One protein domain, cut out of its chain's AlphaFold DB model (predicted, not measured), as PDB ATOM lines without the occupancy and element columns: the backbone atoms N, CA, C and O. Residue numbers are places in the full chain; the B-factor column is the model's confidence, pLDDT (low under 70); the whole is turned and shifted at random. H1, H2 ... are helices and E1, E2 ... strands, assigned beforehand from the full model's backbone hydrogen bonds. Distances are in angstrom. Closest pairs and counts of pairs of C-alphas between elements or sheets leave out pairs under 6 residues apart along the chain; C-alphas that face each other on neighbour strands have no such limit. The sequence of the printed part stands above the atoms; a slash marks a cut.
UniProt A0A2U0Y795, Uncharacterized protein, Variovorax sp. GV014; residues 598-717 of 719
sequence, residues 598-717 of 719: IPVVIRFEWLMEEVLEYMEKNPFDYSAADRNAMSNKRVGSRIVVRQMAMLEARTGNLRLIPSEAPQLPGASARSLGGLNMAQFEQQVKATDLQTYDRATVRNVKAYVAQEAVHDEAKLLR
ATOM      1  N   ILE A 598     110.083  61.562  23.050       62.34
ATOM      2  CA  ILE A 598     109.345  60.876  24.114       62.34
ATOM      3  C   ILE A 598     108.338  61.874  24.692       62.34
ATOM      4  O   ILE A 598     108.746  62.989  25.030       62.34
ATOM      5  N   PRO A 599     107.045  61.534  24.813       65.06
ATOM      6  CA  PRO A 599     106.097  62.403  25.489       65.06
ATOM      7  C   PRO A 599     106.453  62.497  26.979       65.06
ATOM      8  O   PRO A 599     106.640  61.494  27.664       65.06
ATOM      9  N   VAL A 600     106.560  63.719  27.483       72.38
ATOM     10  CA  VAL A 600     106.887  64.043  28.872       72.38
ATOM     11  C   VAL A 600     105.983  65.163  29.368       72.38
ATOM     12  O   VAL A 600     105.455  65.952  28.584       72.38
ATOM     13  N   VAL A 601     105.833  65.278  30.681       82.69
ATOM     14  CA  VAL A 601     105.218  66.445  31.314       82.69
ATOM     15  C   VAL A 601     106.330  67.391  31.734       82.69
ATOM     16  O   VAL A 601     107.234  67.005  32.468       82.69
ATOM     17  N   ILE A 602     106.271  68.648  31.313       82.50
ATOM     18  CA  ILE A 602     107.179  69.677  31.815       82.50
ATOM     19  C   ILE A 602     106.455  70.505  32.862       82.50
ATOM     20  O   ILE A 602     105.321  70.947  32.673       82.50
ATOM     21  N   ARG A 603     107.164  70.763  33.952       85.12
ATOM     22  CA  ARG A 603     106.813  71.727  34.978       85.12
ATOM     23  C   ARG A 603     107.464  73.075  34.658       85.12
ATOM     24  O   ARG A 603     108.686  73.224  34.733       85.12
ATOM     25  N   PHE A 604     106.638  74.061  34.333       83.56
ATOM     26  CA  PHE A 604     107.020  75.462  34.208       83.56
ATOM     27  C   PHE A 604     106.716  76.227  35.496       83.56
ATOM     28  O   PHE A 604     105.839  75.858  36.275       83.56
ATOM     29  N   GLU A 605     107.445  77.319  35.696       88.50
ATOM     30  CA  GLU A 605     107.107  78.345  36.675       88.50
ATOM     31  C   GLU A 605     106.764  79.607  35.900       88.50
ATOM     32  O   GLU A 605     107.633  80.161  35.222       88.50
ATOM     33  N   TRP A 606     105.500  80.010  35.964       90.75
ATOM     34  CA  TRP A 606     105.017  81.269  35.406       90.75
ATOM     35  C   TRP A 606     104.841  82.281  36.526       90.75
ATOM     36  O   TRP A 606     104.606  81.911  37.680       90.75
ATOM     37  N   LEU A 607     104.967  83.557  36.201       90.88
ATOM     38  CA  LEU A 607     104.577  84.626  37.101       90.88
ATOM     39  C   LEU A 607     103.048  84.705  37.172       90.88
ATOM     40  O   LEU A 607     102.338  84.348  36.231       90.88
ATOM     41  N   MET A 608     102.529  85.153  38.311       90.38
ATOM     42  CA  MET A 608     101.091  85.315  38.530       90.38
ATOM     43  C   MET A 608     100.437  86.160  37.424       90.38
ATOM     44  O   MET A 608      99.340  85.841  36.978       90.38
ATOM     45  N   GLU A 609     101.118  87.197  36.950       89.88
ATOM     46  CA  GLU A 609     100.651  88.093  35.894       89.88
ATOM     47  C   GLU A 609     100.486  87.353  34.557       89.88
ATOM     48  O   GLU A 609      99.466  87.507  33.892       89.88
ATOM     49  N   GLU A 610     101.434  86.476  34.210       91.00
ATOM     50  CA  GLU A 610     101.380  85.640  32.999       91.00
ATOM     51  C   GLU A 610     100.219  84.634  33.071       91.00
ATOM     52  O   GLU A 610      99.541  84.364  32.079       91.00
ATOM     53  N   VAL A 611      99.960  84.096  34.268       88.69
ATOM     54  CA  VAL A 611      98.822  83.206  34.531       88.69
ATOM     55  C   VAL A 611      97.493  83.945  34.369       88.69
ATOM     56  O   VAL A 611      96.573  83.402  33.759       88.69
ATOM     57  N   LEU A 612      97.385  85.174  34.884       88.12
ATOM     58  CA  LEU A 612      96.178  85.992  34.746       88.12
ATOM     59  C   LEU A 612      95.929  86.384  33.288       88.12
ATOM     60  O   LEU A 612      94.812  86.209  32.809       88.12
ATOM     61  N   GLU A 613      96.963  86.808  32.559       91.31
ATOM     62  CA  GLU A 613      96.857  87.123  31.132       91.31
ATOM     63  C   GLU A 613      96.400  85.898  30.318       91.31
ATOM     64  O   GLU A 613      95.545  86.000  29.433       91.31
ATOM     65  N   TYR A 614      96.921  84.709  30.644       90.44
ATOM     66  CA  TYR A 614      96.485  83.463  30.016       90.44
ATOM     67  C   TYR A 614      95.020  83.130  30.341       90.44
ATOM     68  O   TYR A 614      94.263  82.750  29.444       90.44
ATOM     69  N   MET A 615      94.596  83.289  31.600       89.19
ATOM     70  CA  MET A 615      93.207  83.065  32.026       89.19
ATOM     71  C   MET A 615      92.226  84.065  31.397       89.19
ATOM     72  O   MET A 615      91.085  83.704  31.113       89.19
ATOM     73  N   GLU A 616      92.648  85.310  31.166       87.94
ATOM     74  CA  GLU A 616      91.850  86.331  30.474       87.94
ATOM     75  C   GLU A 616      91.652  85.993  28.996       87.94
ATOM     76  O   GLU A 616      90.541  86.123  28.479       87.94
ATOM     77  N   LYS A 617      92.702  85.495  28.333       88.06
ATOM     78  CA  LYS A 617      92.635  85.024  26.941       88.06
ATOM     79  C   LYS A 617      91.790  83.757  26.778       88.06
ATOM     80  O   LYS A 617      91.241  83.544  25.700       88.06
ATOM     81  N   ASN A 618      91.648  82.951  27.834       85.00
ATOM     82  CA  ASN A 618      90.939  81.665  27.818       85.00
ATOM     83  C   ASN A 618      89.826  81.609  28.889       85.00
ATOM     84  O   ASN A 618      89.891  80.822  29.838       85.00
ATOM     85  N   PRO A 619      88.771  82.439  28.768       81.50
ATOM     86  CA  PRO A 619      87.805  82.664  29.846       81.50
ATOM     87  C   PRO A 619      86.887  81.470  30.144       81.50
ATOM     88  O   PRO A 619      86.230  81.475  31.189       81.50
ATOM     89  N   PHE A 620      86.815  80.488  29.238       83.81
ATOM     90  CA  PHE A 620      85.969  79.296  29.355       83.81
ATOM     91  C   PHE A 620      86.659  78.124  30.063       83.81
ATOM     92  O   PHE A 620      85.967  77.242  30.566       83.81
ATOM     93  N   ASP A 621      87.988  78.148  30.179       78.94
ATOM     94  CA  ASP A 621      88.764  77.056  30.781       78.94
ATOM     95  C   ASP A 621      88.883  77.187  32.310       78.94
ATOM     96  O   ASP A 621      89.310  76.254  32.994       78.94
ATOM     97  N   TYR A 622      88.473  78.338  32.869       86.19
ATOM     98  CA  TYR A 622      88.651  78.680  34.283       86.19
ATOM     99  C   TYR A 622      87.421  79.354  34.900       86.19
ATOM    100  O   TYR A 622      86.818  80.283  34.349       86.19
ATOM    101  N   SER A 623      87.072  78.938  36.120       86.56
ATOM    102  CA  SER A 623      85.956  79.530  36.862       86.56
ATOM    103  C   SER A 623      86.297  80.928  37.405       86.56
ATOM    104  O   SER A 623      87.459  81.332  37.482       86.56
ATOM    105  N   ALA A 624      85.285  81.694  37.827       84.69
ATOM    106  CA  ALA A 624      85.509  82.969  38.520       84.69
ATOM    107  C   ALA A 624      86.286  82.779  39.841       84.69
ATOM    108  O   ALA A 624      87.101  83.619  40.213       84.69
ATOM    109  N   ALA A 625      86.080  81.644  40.518       83.25
ATOM    110  CA  ALA A 625      86.815  81.293  41.728       83.25
ATOM    111  C   ALA A 625      88.312  81.071  41.450       83.25
ATOM    112  O   ALA A 625      89.136  81.514  42.244       83.25
ATOM    113  N   ASP A 626      88.662  80.453  40.317       86.88
ATOM    114  CA  ASP A 626      90.057  80.236  39.898       86.88
ATOM    115  C   ASP A 626      90.782  81.559  39.639       86.88
ATOM    116  O   ASP A 626      91.875  81.783  40.161       86.88
ATOM    117  N   ARG A 627      90.129  82.472  38.910       87.06
ATOM    118  CA  ARG A 627      90.656  83.815  38.628       87.06
ATOM    119  C   ARG A 627      90.864  84.630  39.901       87.06
ATOM    120  O   ARG A 627      91.942  85.182  40.099       87.06
ATOM    121  N   ASN A 628      89.879  84.629  40.799       84.94
ATOM    122  CA  ASN A 628      89.981  85.326  42.081       84.94
ATOM    123  C   ASN A 628      91.064  84.723  42.990       84.94
ATOM    124  O   ASN A 628      91.763  85.439  43.699       84.94
ATOM    125  N   ALA A 629      91.230  83.398  42.980       86.75
ATOM    126  CA  ALA A 629      92.283  82.747  43.753       86.75
ATOM    127  C   ALA A 629      93.687  83.109  43.247       86.75
ATOM    128  O   ALA A 629      94.610  83.193  44.058       86.75
ATOM    129  N   MET A 630      93.855  83.340  41.940       88.75
ATOM    130  CA  MET A 630      95.123  83.807  41.375       88.75
ATOM    131  C   MET A 630      95.353  85.300  41.595       88.75
ATOM    132  O   MET A 630      96.462  85.662  41.976       88.75
ATOM    133  N   SER A 631      94.331  86.151  41.458       84.56
ATOM    134  CA  SER A 631      94.460  87.598  41.697       84.56
ATOM    135  C   SER A 631      94.732  87.955  43.162       84.56
ATOM    136  O   SER A 631      95.350  88.977  43.445       84.56
ATOM    137  N   ASN A 632      94.332  87.089  44.098       86.31
ATOM    138  CA  ASN A 632      94.634  87.232  45.525       86.31
ATOM    139  C   ASN A 632      96.073  86.830  45.900       86.31
ATOM    140  O   ASN A 632      96.472  86.987  47.059       86.31
ATOM    141  N   LYS A 633      96.862  86.279  44.968       86.19
ATOM    142  CA  LYS A 633      98.282  85.998  45.214       86.19
ATOM    143  C   LYS A 633      99.094  87.285  45.118       86.19
ATOM    144  O   LYS A 633      98.701  88.257  44.487       86.19
ATOM    145  N   ARG A 634     100.250  87.309  45.786       87.69
ATOM    146  CA  ARG A 634     101.142  88.474  45.726       87.69
ATOM    147  C   ARG A 634     101.689  88.619  44.305       87.69
ATOM    148  O   ARG A 634     102.145  87.628  43.737       87.69
ATOM    149  N   VAL A 635     101.697  89.843  43.790       83.00
ATOM    150  CA  VAL A 635     102.384  90.229  42.546       83.00
ATOM    151  C   VAL A 635     103.808  89.655  42.543       83.00
ATOM    152  O   VAL A 635     104.505  89.711  43.560       83.00
ATOM    153  N   GLY A 636     104.206  89.031  41.434       81.94
ATOM    154  CA  GLY A 636     105.476  88.314  41.283       81.94
ATOM    155  C   GLY A 636     105.520  86.892  41.866       81.94
ATOM    156  O   GLY A 636     106.578  86.258  41.850       81.94
ATOM    157  N   SER A 637     104.409  86.354  42.385       87.50
ATOM    158  CA  SER A 637     104.354  84.957  42.847       87.50
ATOM    159  C   SER A 637     104.586  83.983  41.692       87.50
ATOM    160  O   SER A 637     103.975  84.115  40.634       87.50
ATOM    161  N   ARG A 638     105.408  82.953  41.921       89.94
ATOM    162  CA  ARG A 638     105.644  81.873  40.955       89.94
ATOM    163  C   ARG A 638     104.572  80.800  41.071       89.94
ATOM    164  O   ARG A 638     104.349  80.238  42.143       89.94
ATOM    165  N   ILE A 639     103.933  80.502  39.954       89.75
ATOM    166  CA  ILE A 639     102.870  79.516  39.828       89.75
ATOM    167  C   ILE A 639     103.392  78.347  39.013       89.75
ATOM    168  O   ILE A 639     103.967  78.512  37.939       89.75
ATOM    169  N   VAL A 640     103.191  77.146  39.543       86.94
ATOM    170  CA  VAL A 640     103.573  75.917  38.860       86.94
ATOM    171  C   VAL A 640     102.547  75.610  37.782       86.94
ATOM    172  O   VAL A 640     101.374  75.421  38.090       86.94
ATOM    173  N   VAL A 641     103.010  75.513  36.545       87.88
ATOM    174  CA  VAL A 641     102.207  75.174  35.369       87.88
ATOM    175  C   VAL A 641     102.725  73.862  34.801       87.88
ATOM    176  O   VAL A 641     103.937  73.641  34.768       87.88
ATOM    177  N   ARG A 642     101.837  72.965  34.379       88.62
ATOM    178  CA  ARG A 642     102.226  71.684  33.774       88.62
ATOM    179  C   ARG A 642     101.741  71.608  32.339       88.62
ATOM    180  O   ARG A 642     100.634  72.041  32.047       88.62
ATOM    181  N   GLN A 643     102.551  71.057  31.447       86.88
ATOM    182  CA  GLN A 643     102.162  70.879  30.050       86.88
ATOM    183  C   GLN A 643     102.846  69.651  29.457       86.88
ATOM    184  O   GLN A 643     103.974  69.332  29.835       86.88
ATOM    185  N   MET A 644     102.180  68.976  28.523       80.75
ATOM    186  CA  MET A 644     102.795  67.895  27.758       80.75
ATOM    187  C   MET A 644     103.720  68.435  26.664       80.75
ATOM    188  O   MET A 644     103.432  69.424  25.985       80.75
ATOM    189  N   ALA A 645     104.845  67.757  26.482       78.12
ATOM    190  CA  ALA A 645     105.834  68.065  25.469       78.12
ATOM    191  C   ALA A 645     106.495  66.795  24.950       78.12
ATOM    192  O   ALA A 645     106.457  65.752  25.588       78.12
ATOM    193  N   MET A 646     107.151  66.912  23.806       74.06
ATOM    194  CA  MET A 646     107.969  65.869  23.212       74.06
ATOM    195  C   MET A 646     109.443  66.173  23.507       74.06
ATOM    196  O   MET A 646     109.942  67.224  23.099       74.06
ATOM    197  N   LEU A 647     110.127  65.281  24.227       69.12
ATOM    198  CA  LEU A 647     111.558  65.349  24.528       69.12
ATOM    199  C   LEU A 647     112.358  64.589  23.474       69.12
ATOM    200  O   LEU A 647     112.285  63.366  23.408       69.12
ATOM    201  N   GLU A 648     113.143  65.308  22.680       65.56
ATOM    202  CA  GLU A 648     114.015  64.752  21.657       65.56
ATOM    203  C   GLU A 648     115.223  64.051  22.307       65.56
ATOM    204  O   GLU A 648     116.113  64.717  22.828       65.56
ATOM    205  N   ALA A 649     115.296  62.720  22.285       57.47
ATOM    206  CA  ALA A 649     116.308  61.964  23.027       57.47
ATOM    207  C   ALA A 649     117.743  62.159  22.499       57.47
ATOM    208  O   ALA A 649     118.688  61.980  23.258       57.47
ATOM    209  N   ARG A 650     117.926  62.584  21.235       55.56
ATOM    210  CA  ARG A 650     119.258  62.870  20.660       55.56
ATOM    211  C   ARG A 650     119.808  64.249  21.030       55.56
ATOM    212  O   ARG A 650     121.015  64.445  21.019       55.56
ATOM    213  N   THR A 651     118.946  65.223  21.303       61.47
ATOM    214  CA  THR A 651     119.353  66.627  21.529       61.47
ATOM    215  C   THR A 651     118.969  67.136  22.919       61.47
ATOM    216  O   THR A 651     119.370  68.226  23.322       61.47
ATOM    217  N   GLY A 652     118.127  66.389  23.637       62.94
ATOM    218  CA  GLY A 652     117.421  66.843  24.829       62.94
ATOM    219  C   GLY A 652     116.450  68.002  24.564       62.94
ATOM    220  O   GLY A 652     116.024  68.667  25.511       62.94
ATOM    221  N   ASN A 653     116.132  68.330  23.303       71.69
ATOM    222  CA  ASN A 653     115.235  69.440  22.984       71.69
ATOM    223  C   ASN A 653     113.791  69.114  23.338       71.69
ATOM    224  O   ASN A 653     113.335  67.992  23.187       71.69
ATOM    225  N   LEU A 654     113.051  70.128  23.773       70.62
ATOM    226  CA  LEU A 654     111.632  69.997  24.064       70.62
ATOM    227  C   LEU A 654     110.825  70.720  23.005       70.62
ATOM    228  O   LEU A 654     111.081  71.890  22.714       70.62
ATOM    229  N   ARG A 655     109.808  70.038  22.492       77.31
ATOM    230  CA  ARG A 655     108.791  70.622  21.628       77.31
ATOM    231  C   ARG A 655     107.436  70.503  22.310       77.31
ATOM    232  O   ARG A 655     106.967  69.396  22.547       77.31
ATOM    233  N   LEU A 656     106.814  71.634  22.632       76.06
ATOM    234  CA  LEU A 656     105.447  71.649  23.160       76.06
ATOM    235  C   LEU A 656     104.479  71.064  22.124       76.06
ATOM    236  O   LEU A 656     104.638  71.310  20.925       76.06
ATOM    237  N   ILE A 657     103.492  70.298  22.587       71.38
ATOM    238  CA  ILE A 657     102.438  69.752  21.727       71.38
ATOM    239  C   ILE A 657     101.418  70.877  21.479       71.38
ATOM    240  O   ILE A 657     100.790  71.321  22.437       71.38
ATOM    241  N   PRO A 658     101.238  71.370  20.236       61.31
ATOM    242  CA  PRO A 658     100.444  72.579  19.982       61.31
ATOM    243  C   PRO A 658      98.965  72.479  20.378       61.31
ATOM    244  O   PRO A 658      98.333  73.502  20.611       61.31
ATOM    245  N   SER A 659      98.415  71.264  20.436       67.31
ATOM    246  CA  SER A 659      97.023  70.998  20.814       67.31
ATOM    247  C   SER A 659      96.797  70.860  22.324       67.31
ATOM    248  O   SER A 659      95.652  70.743  22.739       67.31
ATOM    249  N   GLU A 660      97.856  70.843  23.140       75.31
ATOM    250  CA  GLU A 660      97.765  70.622  24.588       75.31
ATOM    251  C   GLU A 660      97.866  71.943  25.357       75.31
ATOM    252  O   GLU A 660      98.913  72.604  25.364       75.31
ATOM    253  N   ALA A 661      96.779  72.322  26.033       80.25
ATOM    254  CA  ALA A 661      96.724  73.537  26.835       80.25
ATOM    255  C   ALA A 661      97.535  73.391  28.144       80.25
ATOM    256  O   ALA A 661      97.512  72.328  28.776       80.25
ATOM    257  N   PRO A 662      98.250  74.442  28.590       86.12
ATOM    258  CA  PRO A 662      98.902  74.471  29.893       86.12
ATOM    259  C   PRO A 662      97.890  74.300  31.031       86.12
ATOM    260  O   PRO A 662      96.865  74.976  31.112       86.12
ATOM    261  N   GLN A 663      98.219  73.405  31.952       89.38
ATOM    262  CA  GLN A 663      97.395  73.072  33.102       89.38
ATOM    263  C   GLN A 663      97.815  73.927  34.293       89.38
ATOM    264  O   GLN A 663      98.966  73.879  34.748       89.38
ATOM    265  N   LEU A 664      96.861  74.713  34.794       88.56
ATOM    266  CA  LEU A 664      97.032  75.661  35.892       88.56
ATOM    267  C   LEU A 664      96.346  75.148  37.169       88.56
ATOM    268  O   LEU A 664      95.303  74.501  37.086       88.56
ATOM    269  N   PRO A 665      96.898  75.425  38.363       81.75
ATOM    270  CA  PRO A 665      96.282  75.007  39.616       81.75
ATOM    271  C   PRO A 665      94.938  75.719  39.828       81.75
ATOM    272  O   PRO A 665      94.864  76.942  39.743       81.75
ATOM    273  N   GLY A 666      93.884  74.961  40.135       83.44
ATOM    274  CA  GLY A 666      92.577  75.521  40.491       83.44
ATOM    275  C   GLY A 666      92.517  76.079  41.916       83.44
ATOM    276  O   GLY A 666      93.348  75.755  42.767       83.44
ATOM    277  N   ALA A 667      91.488  76.878  42.202       81.38
ATOM    278  CA  ALA A 667      91.198  77.402  43.540       81.38
ATOM    279  C   ALA A 667      90.858  76.290  44.548       81.38
ATOM    280  O   ALA A 667      91.083  76.430  45.748       81.38
ATOM    281  N   SER A 668      90.286  75.183  44.063       82.75
ATOM    282  CA  SER A 668      90.013  73.966  44.838       82.75
ATOM    283  C   SER A 668      89.872  72.751  43.919       82.75
ATOM    284  O   SER A 668      89.606  72.911  42.731       82.75
ATOM    285  N   ALA A 669      89.920  71.530  44.457       75.81
ATOM    286  CA  ALA A 669      89.703  70.304  43.673       75.81
ATOM    287  C   ALA A 669      88.326  70.226  42.969       75.81
ATOM    288  O   ALA A 669      88.133  69.392  42.094       75.81
ATOM    289  N   ARG A 670      87.361  71.078  43.349       76.88
ATOM    290  CA  ARG A 670      86.010  71.142  42.755       76.88
ATOM    291  C   ARG A 670      85.824  72.295  41.765       76.88
ATOM    292  O   ARG A 670      84.776  72.387  41.136       76.88
ATOM    293  N   SER A 671      86.796  73.200  41.674       85.88
ATOM    294  CA  SER A 671      86.800  74.272  40.674       85.88
ATOM    295  C   SER A 671      87.062  73.707  39.277       85.88
ATOM    296  O   SER A 671      87.630  72.624  39.161       85.88
ATOM    297  N   LEU A 672      86.685  74.438  38.223       77.44
ATOM    298  CA  LEU A 672      86.906  73.988  36.844       77.44
ATOM    299  C   LEU A 672      88.400  73.738  36.573       77.44
ATOM    300  O   LEU A 672      88.758  72.661  36.104       77.44
ATOM    301  N   GLY A 673      89.278  74.658  36.997       82.38
ATOM    302  CA  GLY A 673      90.728  74.457  36.901       82.38
ATOM    303  C   GLY A 673      91.236  73.274  37.737       82.38
ATOM    304  O   GLY A 673      92.140  72.556  37.320       82.38
ATOM    305  N   GLY A 674      90.632  73.018  38.902       82.50
ATOM    306  CA  GLY A 674      90.979  71.872  39.748       82.50
ATOM    307  C   GLY A 674      90.547  70.525  39.170       82.50
ATOM    308  O   GLY A 674      91.291  69.554  39.284       82.50
ATOM    309  N   LEU A 675      89.383  70.469  38.518       80.12
ATOM    310  CA  LEU A 675      88.890  69.279  37.821       80.12
ATOM    311  C   LEU A 675      89.730  68.979  36.579       80.12
ATOM    312  O   LEU A 675      90.132  67.833  36.397       80.12
ATOM    313  N   ASN A 676      90.054  70.003  35.785       81.25
ATOM    314  CA  ASN A 676      90.923  69.867  34.615       81.25
ATOM    315  C   ASN A 676      92.320  69.376  35.022       81.25
ATOM    316  O   ASN A 676      92.834  68.423  34.442       81.25
ATOM    317  N   MET A 677      92.896  69.939  36.092       84.56
ATOM    318  CA  MET A 677      94.169  69.464  36.640       84.56
ATOM    319  C   MET A 677      94.081  68.014  37.135       84.56
ATOM    320  O   MET A 677      94.987  67.233  36.874       84.56
ATOM    321  N   ALA A 678      93.000  67.623  37.817       79.88
ATOM    322  CA  ALA A 678      92.825  66.248  38.286       79.88
ATOM    323  C   ALA A 678      92.669  65.251  37.124       79.88
ATOM    324  O   ALA A 678      93.241  64.164  37.169       79.88
ATOM    325  N   GLN A 679      91.940  65.626  36.068       77.44
ATOM    326  CA  GLN A 679      91.824  64.836  34.840       77.44
ATOM    327  C   GLN A 679      93.170  64.713  34.128       77.44
ATOM    328  O   GLN A 679      93.546  63.617  33.725       77.44
ATOM    329  N   PHE A 680      93.925  65.807  34.038       80.94
ATOM    330  CA  PHE A 680      95.274  65.792  33.491       80.94
ATOM    331  C   PHE A 680      96.211  64.911  34.322       80.94
ATOM    332  O   PHE A 680      96.930  64.091  33.768       80.94
ATOM    333  N   GLU A 681      96.185  65.004  35.652       80.56
ATOM    334  CA  GLU A 681      96.970  64.126  36.525       80.56
ATOM    335  C   GLU A 681      96.555  62.659  36.383       80.56
ATOM    336  O   GLU A 681      97.410  61.774  36.394       80.56
ATOM    337  N   GLN A 682      95.264  62.388  36.192       72.06
ATOM    338  CA  GLN A 682      94.765  61.049  35.903       72.06
ATOM    339  C   GLN A 682      95.237  60.555  34.533       72.06
ATOM    340  O   GLN A 682      95.630  59.397  34.429       72.06
ATOM    341  N   GLN A 683      95.254  61.409  33.508       67.62
ATOM    342  CA  GLN A 683      95.787  61.094  32.184       67.62
ATOM    343  C   GLN A 683      97.289  60.820  32.257       67.62
ATOM    344  O   GLN A 683      97.723  59.764  31.812       67.62
ATOM    345  N   VAL A 684      98.066  61.704  32.888       66.69
ATOM    346  CA  VAL A 684      99.509  61.548  33.132       66.69
ATOM    347  C   VAL A 684      99.800  60.257  33.890       66.69
ATOM    348  O   VAL A 684     100.747  59.557  33.551       66.69
ATOM    349  N   LYS A 685      98.964  59.901  34.872       67.06
ATOM    350  CA  LYS A 685      99.070  58.638  35.612       67.06
ATOM    351  C   LYS A 685      98.664  57.424  34.771       67.06
ATOM    352  O   LYS A 685      99.296  56.383  34.888       67.06
ATOM    353  N   ALA A 686      97.633  57.537  33.935       48.62
ATOM    354  CA  ALA A 686      97.146  56.459  33.073       48.62
ATOM    355  C   ALA A 686      98.073  56.180  31.877       48.62
ATOM    356  O   ALA A 686      98.146  55.044  31.422       48.62
ATOM    357  N   THR A 687      98.782  57.204  31.391       45.16
ATOM    358  CA  THR A 687      99.797  57.112  30.321       45.16
ATOM    359  C   THR A 687     101.238  57.064  30.847       45.16
ATOM    360  O   THR A 687     102.174  57.039  30.059       45.16
ATOM    361  N   ASP A 688     101.409  57.037  32.171       50.97
ATOM    362  CA  ASP A 688     102.679  56.958  32.911       50.97
ATOM    363  C   ASP A 688     103.776  57.952  32.460       50.97
ATOM    364  O   ASP A 688     104.959  57.620  32.370       50.97
ATOM    365  N   LEU A 689     103.392  59.205  32.179       59.78
ATOM    366  CA  LEU A 689     104.305  60.233  31.662       59.78
ATOM    367  C   LEU A 689     105.230  60.795  32.754       59.78
ATOM    368  O   LEU A 689     104.790  61.238  33.820       59.78
ATOM    369  N   GLN A 690     106.534  60.863  32.468       61.72
ATOM    370  CA  GLN A 690     107.520  61.435  33.390       61.72
ATOM    371  C   GLN A 690     107.400  62.961  33.480       61.72
ATOM    372  O   GLN A 690     107.276  63.646  32.466       61.72
ATOM    373  N   THR A 691     107.466  63.496  34.705       73.62
ATOM    374  CA  THR A 691     107.436  64.943  34.956       73.62
ATOM    375  C   THR A 691     108.842  65.489  35.176       73.62
ATOM    376  O   THR A 691     109.528  65.077  36.106       73.62
ATOM    377  N   TYR A 692     109.233  66.460  34.360       74.81
ATOM    378  CA  TYR A 692     110.533  67.121  34.395       74.81
ATOM    379  C   TYR A 692     110.383  68.589  34.779       74.81
ATOM    380  O   TYR A 692     109.454  69.258  34.332       74.81
ATOM    381  N   ASP A 693     111.318  69.127  35.557       77.62
ATOM    382  CA  ASP A 693     111.457  70.575  35.724       77.62
ATOM    383  C   ASP A 693     112.490  71.160  34.739       77.62
ATOM    384  O   ASP A 693     113.238  70.442  34.068       77.62
ATOM    385  N   ARG A 694     112.552  72.494  34.643       68.12
ATOM    386  CA  ARG A 694     113.515  73.185  33.764       68.12
ATOM    387  C   ARG A 694     114.980  72.853  34.079       68.12
ATOM    388  O   ARG A 694     115.807  72.904  33.168       68.12
ATOM    389  N   ALA A 695     115.312  72.550  35.333       68.56
ATOM    390  CA  ALA A 695     116.676  72.204  35.732       68.56
ATOM    391  C   ALA A 695     117.055  70.805  35.231       68.56
ATOM    392  O   ALA A 695     118.123  70.621  34.654       68.56
ATOM    393  N   THR A 696     116.139  69.850  35.342       64.06
ATOM    394  CA  THR A 696     116.299  68.473  34.876       64.06
ATOM    395  C   THR A 696     116.462  68.437  33.365       64.06
ATOM    396  O   THR A 696     117.372  67.792  32.863       64.06
ATOM    397  N   VAL A 697     115.671  69.218  32.627       63.88
ATOM    398  CA  VAL A 697     115.821  69.356  31.169       63.88
ATOM    399  C   VAL A 697     117.206  69.887  30.797       63.88
ATOM    400  O   VAL A 697     117.833  69.394  29.862       63.88
ATOM    401  N   ARG A 698     117.706  70.894  31.525       67.69
ATOM    402  CA  ARG A 698     119.051  71.441  31.303       67.69
ATOM    403  C   ARG A 698     120.127  70.382  31.558       67.69
ATOM    404  O   ARG A 698     121.067  70.293  30.776       67.69
ATOM    405  N   ASN A 699     119.958  69.570  32.599       62.44
ATOM    406  CA  ASN A 699     120.874  68.482  32.934       62.44
ATOM    407  C   ASN A 699     120.839  67.360  31.889       62.44
ATOM    408  O   ASN A 699     121.895  66.878  31.498       62.44
ATOM    409  N   VAL A 700     119.659  67.007  31.367       56.72
ATOM    410  CA  VAL A 700     119.514  66.052  30.256       56.72
ATOM    411  C   VAL A 700     120.232  66.568  29.009       56.72
ATOM    412  O   VAL A 700     121.006  65.832  28.408       56.72
ATOM    413  N   LYS A 701     120.062  67.849  28.648       65.00
ATOM    414  CA  LYS A 701     120.803  68.456  27.527       65.00
ATOM    415  C   LYS A 701     122.317  68.425  27.737       65.00
ATOM    416  O   LYS A 701     123.052  68.132  26.799       65.00
ATOM    417  N   ALA A 702     122.783  68.723  28.951       64.44
ATOM    418  CA  ALA A 702     124.204  68.688  29.286       64.44
ATOM    419  C   ALA A 702     124.777  67.262  29.221       64.44
ATOM    420  O   ALA A 702     125.858  67.072  28.672       64.44
ATOM    421  N   TYR A 703     124.034  66.268  29.716       54.31
ATOM    422  CA  TYR A 703     124.400  64.851  29.653       54.31
ATOM    423  C   TYR A 703     124.492  64.353  28.206       54.31
ATOM    424  O   TYR A 703     125.502  63.786  27.808       54.31
ATOM    425  N   VAL A 704     123.473  64.639  27.392       55.56
ATOM    426  CA  VAL A 704     123.438  64.266  25.969       55.56
ATOM    427  C   VAL A 704     124.590  64.915  25.195       55.56
ATOM    428  O   VAL A 704     125.220  64.263  24.365       55.56
ATOM    429  N   ALA A 705     124.918  66.177  25.491       63.41
ATOM    430  CA  ALA A 705     126.071  66.848  24.893       63.41
ATOM    431  C   ALA A 705     127.409  66.213  25.319       63.41
ATOM    432  O   ALA A 705     128.315  66.101  24.498       63.41
ATOM    433  N   GLN A 706     127.535  65.780  26.577       61.72
ATOM    434  CA  GLN A 706     128.732  65.093  27.070       61.72
ATOM    435  C   GLN A 706     128.899  63.690  26.471       61.72
ATOM    436  O   GLN A 706     130.015  63.333  26.099       61.72
ATOM    437  N   GLU A 707     127.822  62.911  26.327       54.84
ATOM    438  CA  GLU A 707     127.892  61.599  25.666       54.84
ATOM    439  C   GLU A 707     128.207  61.714  24.176       54.84
ATOM    440  O   GLU A 707     129.045  60.961  23.690       54.84
ATOM    441  N   ALA A 708     127.645  62.701  23.469       56.09
ATOM    442  CA  ALA A 708     127.980  62.940  22.066       56.09
ATOM    443  C   ALA A 708     129.486  63.197  21.868       56.09
ATOM    444  O   ALA A 708     130.091  62.625  20.967       56.09
ATOM    445  N   VAL A 709     130.104  63.985  22.756       54.94
ATOM    446  CA  VAL A 709     131.562  64.217  22.766       54.94
ATOM    447  C   VAL A 709     132.331  62.929  23.081       54.94
ATOM    448  O   VAL A 709     133.413  62.697  22.539       54.94
ATOM    449  N   HIS A 710     131.792  62.070  23.949       48.75
ATOM    450  CA  HIS A 710     132.444  60.816  24.315       48.75
ATOM    451  C   HIS A 710     132.387  59.762  23.195       48.75
ATOM    452  O   HIS A 710     133.375  59.055  22.981       48.75
ATOM    453  N   ASP A 711     131.281  59.698  22.452       47.97
ATOM    454  CA  ASP A 711     131.105  58.821  21.291       47.97
ATOM    455  C   ASP A 711     131.954  59.270  20.096       47.97
ATOM    456  O   ASP A 711     132.589  58.437  19.447       47.97
ATOM    457  N   GLU A 712     132.063  60.580  19.854       48.34
ATOM    458  CA  GLU A 712     132.971  61.142  18.843       48.34
ATOM    459  C   GLU A 712     134.438  60.816  19.181       48.34
ATOM    460  O   GLU A 712     135.209  60.393  18.320       48.34
ATOM    461  N   ALA A 713     134.808  60.896  20.464       46.06
ATOM    462  CA  ALA A 713     136.130  60.500  20.947       46.06
ATOM    463  C   ALA A 713     136.386  58.980  20.882       46.06
ATOM    464  O   ALA A 713     137.545  58.570  20.798       46.06
ATOM    465  N   LYS A 714     135.347  58.135  20.936       43.59
ATOM    466  CA  LYS A 714     135.463  56.683  20.708       43.59
ATOM    467  C   LYS A 714     135.648  56.361  19.230       43.59
ATOM    468  O   LYS A 714     136.525  55.564  18.917       43.59
ATOM    469  N   LEU A 715     134.877  57.002  18.350       42.06
ATOM    470  CA  LEU A 715     134.993  56.853  16.895       42.06
ATOM    471  C   LEU A 715     136.385  57.269  16.399       42.06
ATOM    472  O   LEU A 715     137.000  56.537  15.633       42.06
ATOM    473  N   LEU A 716     136.932  58.368  16.932       44.34
ATOM    474  CA  LEU A 716     138.293  58.845  16.643       44.34
ATOM    475  C   LEU A 716     139.421  57.973  17.231       44.34
ATOM    476  O   LEU A 716     140.590  58.231  16.960       44.34
ATOM    477  N   ARG A 717     139.102  56.978  18.070       43.09
ATOM    478  CA  ARG A 717     140.067  56.011  18.630       43.09
ATOM    479  C   ARG A 717     139.993  54.633  17.969       43.09
ATOM    480  O   ARG A 717     140.759  53.752  18.353       43.09
TER     481      ARG A 717
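What this domain is: This is residues 598 to 717 of the 719 residues of an uncharacterized protein of Variovorax sp. GV014 (UniProt A0A2U0Y795). Picture a narrow, strongly twisted sheet built on two long paired strands, E1 and E2, with the helical hairpin of H1 and H2 at one end, H3 along one side, and the long helix H4 running out from the sheet as an arm whose tip, residues 709 to 717, sticks out free. The short strands E3 and E4 edge the sheet. The printed part has 120 residues, with four named helices and four named strands in the order E1, H1, H2, E2, E3, H3, E4, H4; the class is mixed, helices and strands, and the mixed sheet runs E3, E2, E1, E4. The whole is loose, with a radius of gyration of the C-alphas of 17.9 A, and elongated, spanning 64 by 33 by 20 A.

Where its parts are: Find C-alpha 598 at (109.345, 60.876, 24.114); from there E1 runs 27.5 A through residues 598 to 607. H1 is residues 608 to 617, 14.3 A long, and H2 is residues 624 to 631. Look next for E2, residues 638 to 648, beginning at C-alpha 638 at (105.644, 81.873, 40.955); it is 27.1 A long and bends by 68 degrees at residue 644. E3 is residues 654 to 656, H3 residues 672 to 686 over 20.6 A, and E4 residues 691 to 693. H4, residues 694 to 715, runs 31.8 A to C-alpha 715 at (134.993, 56.853, 16.895).

How they stand to each other: Start at E1 and E2, antiparallel at 154 degrees, where N 602 and O 643 are 2.8 A apart, within hydrogen-bond range. Past the bend, E2 forms a hairpin with E3, with N 646 and O 655 at 2.8 A. On the other side of E1, E4 is parallel to it at 44 degrees, with N 603 and O 692 at 2.8 A. E3, H3 and E4 make a split strand-helix-strand unit, two strands of one sheet joined through a helix, with E2 and E1 between them in the sheet, and its crossover is right-handed. H1 only grazes the sheet with residues 608 to 611, H3 with 677 to 684 and H4 with 694 to 701. H1 and H2 touch as a helical hairpin, opposite ways at a shallow tilt of 32 degrees, the closest C-alphas being those of Met 608 and Met 630, 6.8 A apart. H2 and H3 are close but not clearly touching, with the C-alphas of Asp 626 and Gly 673 closest at 6.5 A. H3 and H4 are apart. In H1, H2, H3 and H4 every O i to N i+4 pair is within hydrogen-bond range.

The domain as a whole: The two C-alphas farthest apart are those of Ala 624 and Arg 717, at 64.0 A. The printed part has no cut. The link from E3 to H3, residues 657 to 671, is long. The mean pLDDT of the printed part is 74.5; look for low values at residues 683 to 690 and 694 to 717, among others.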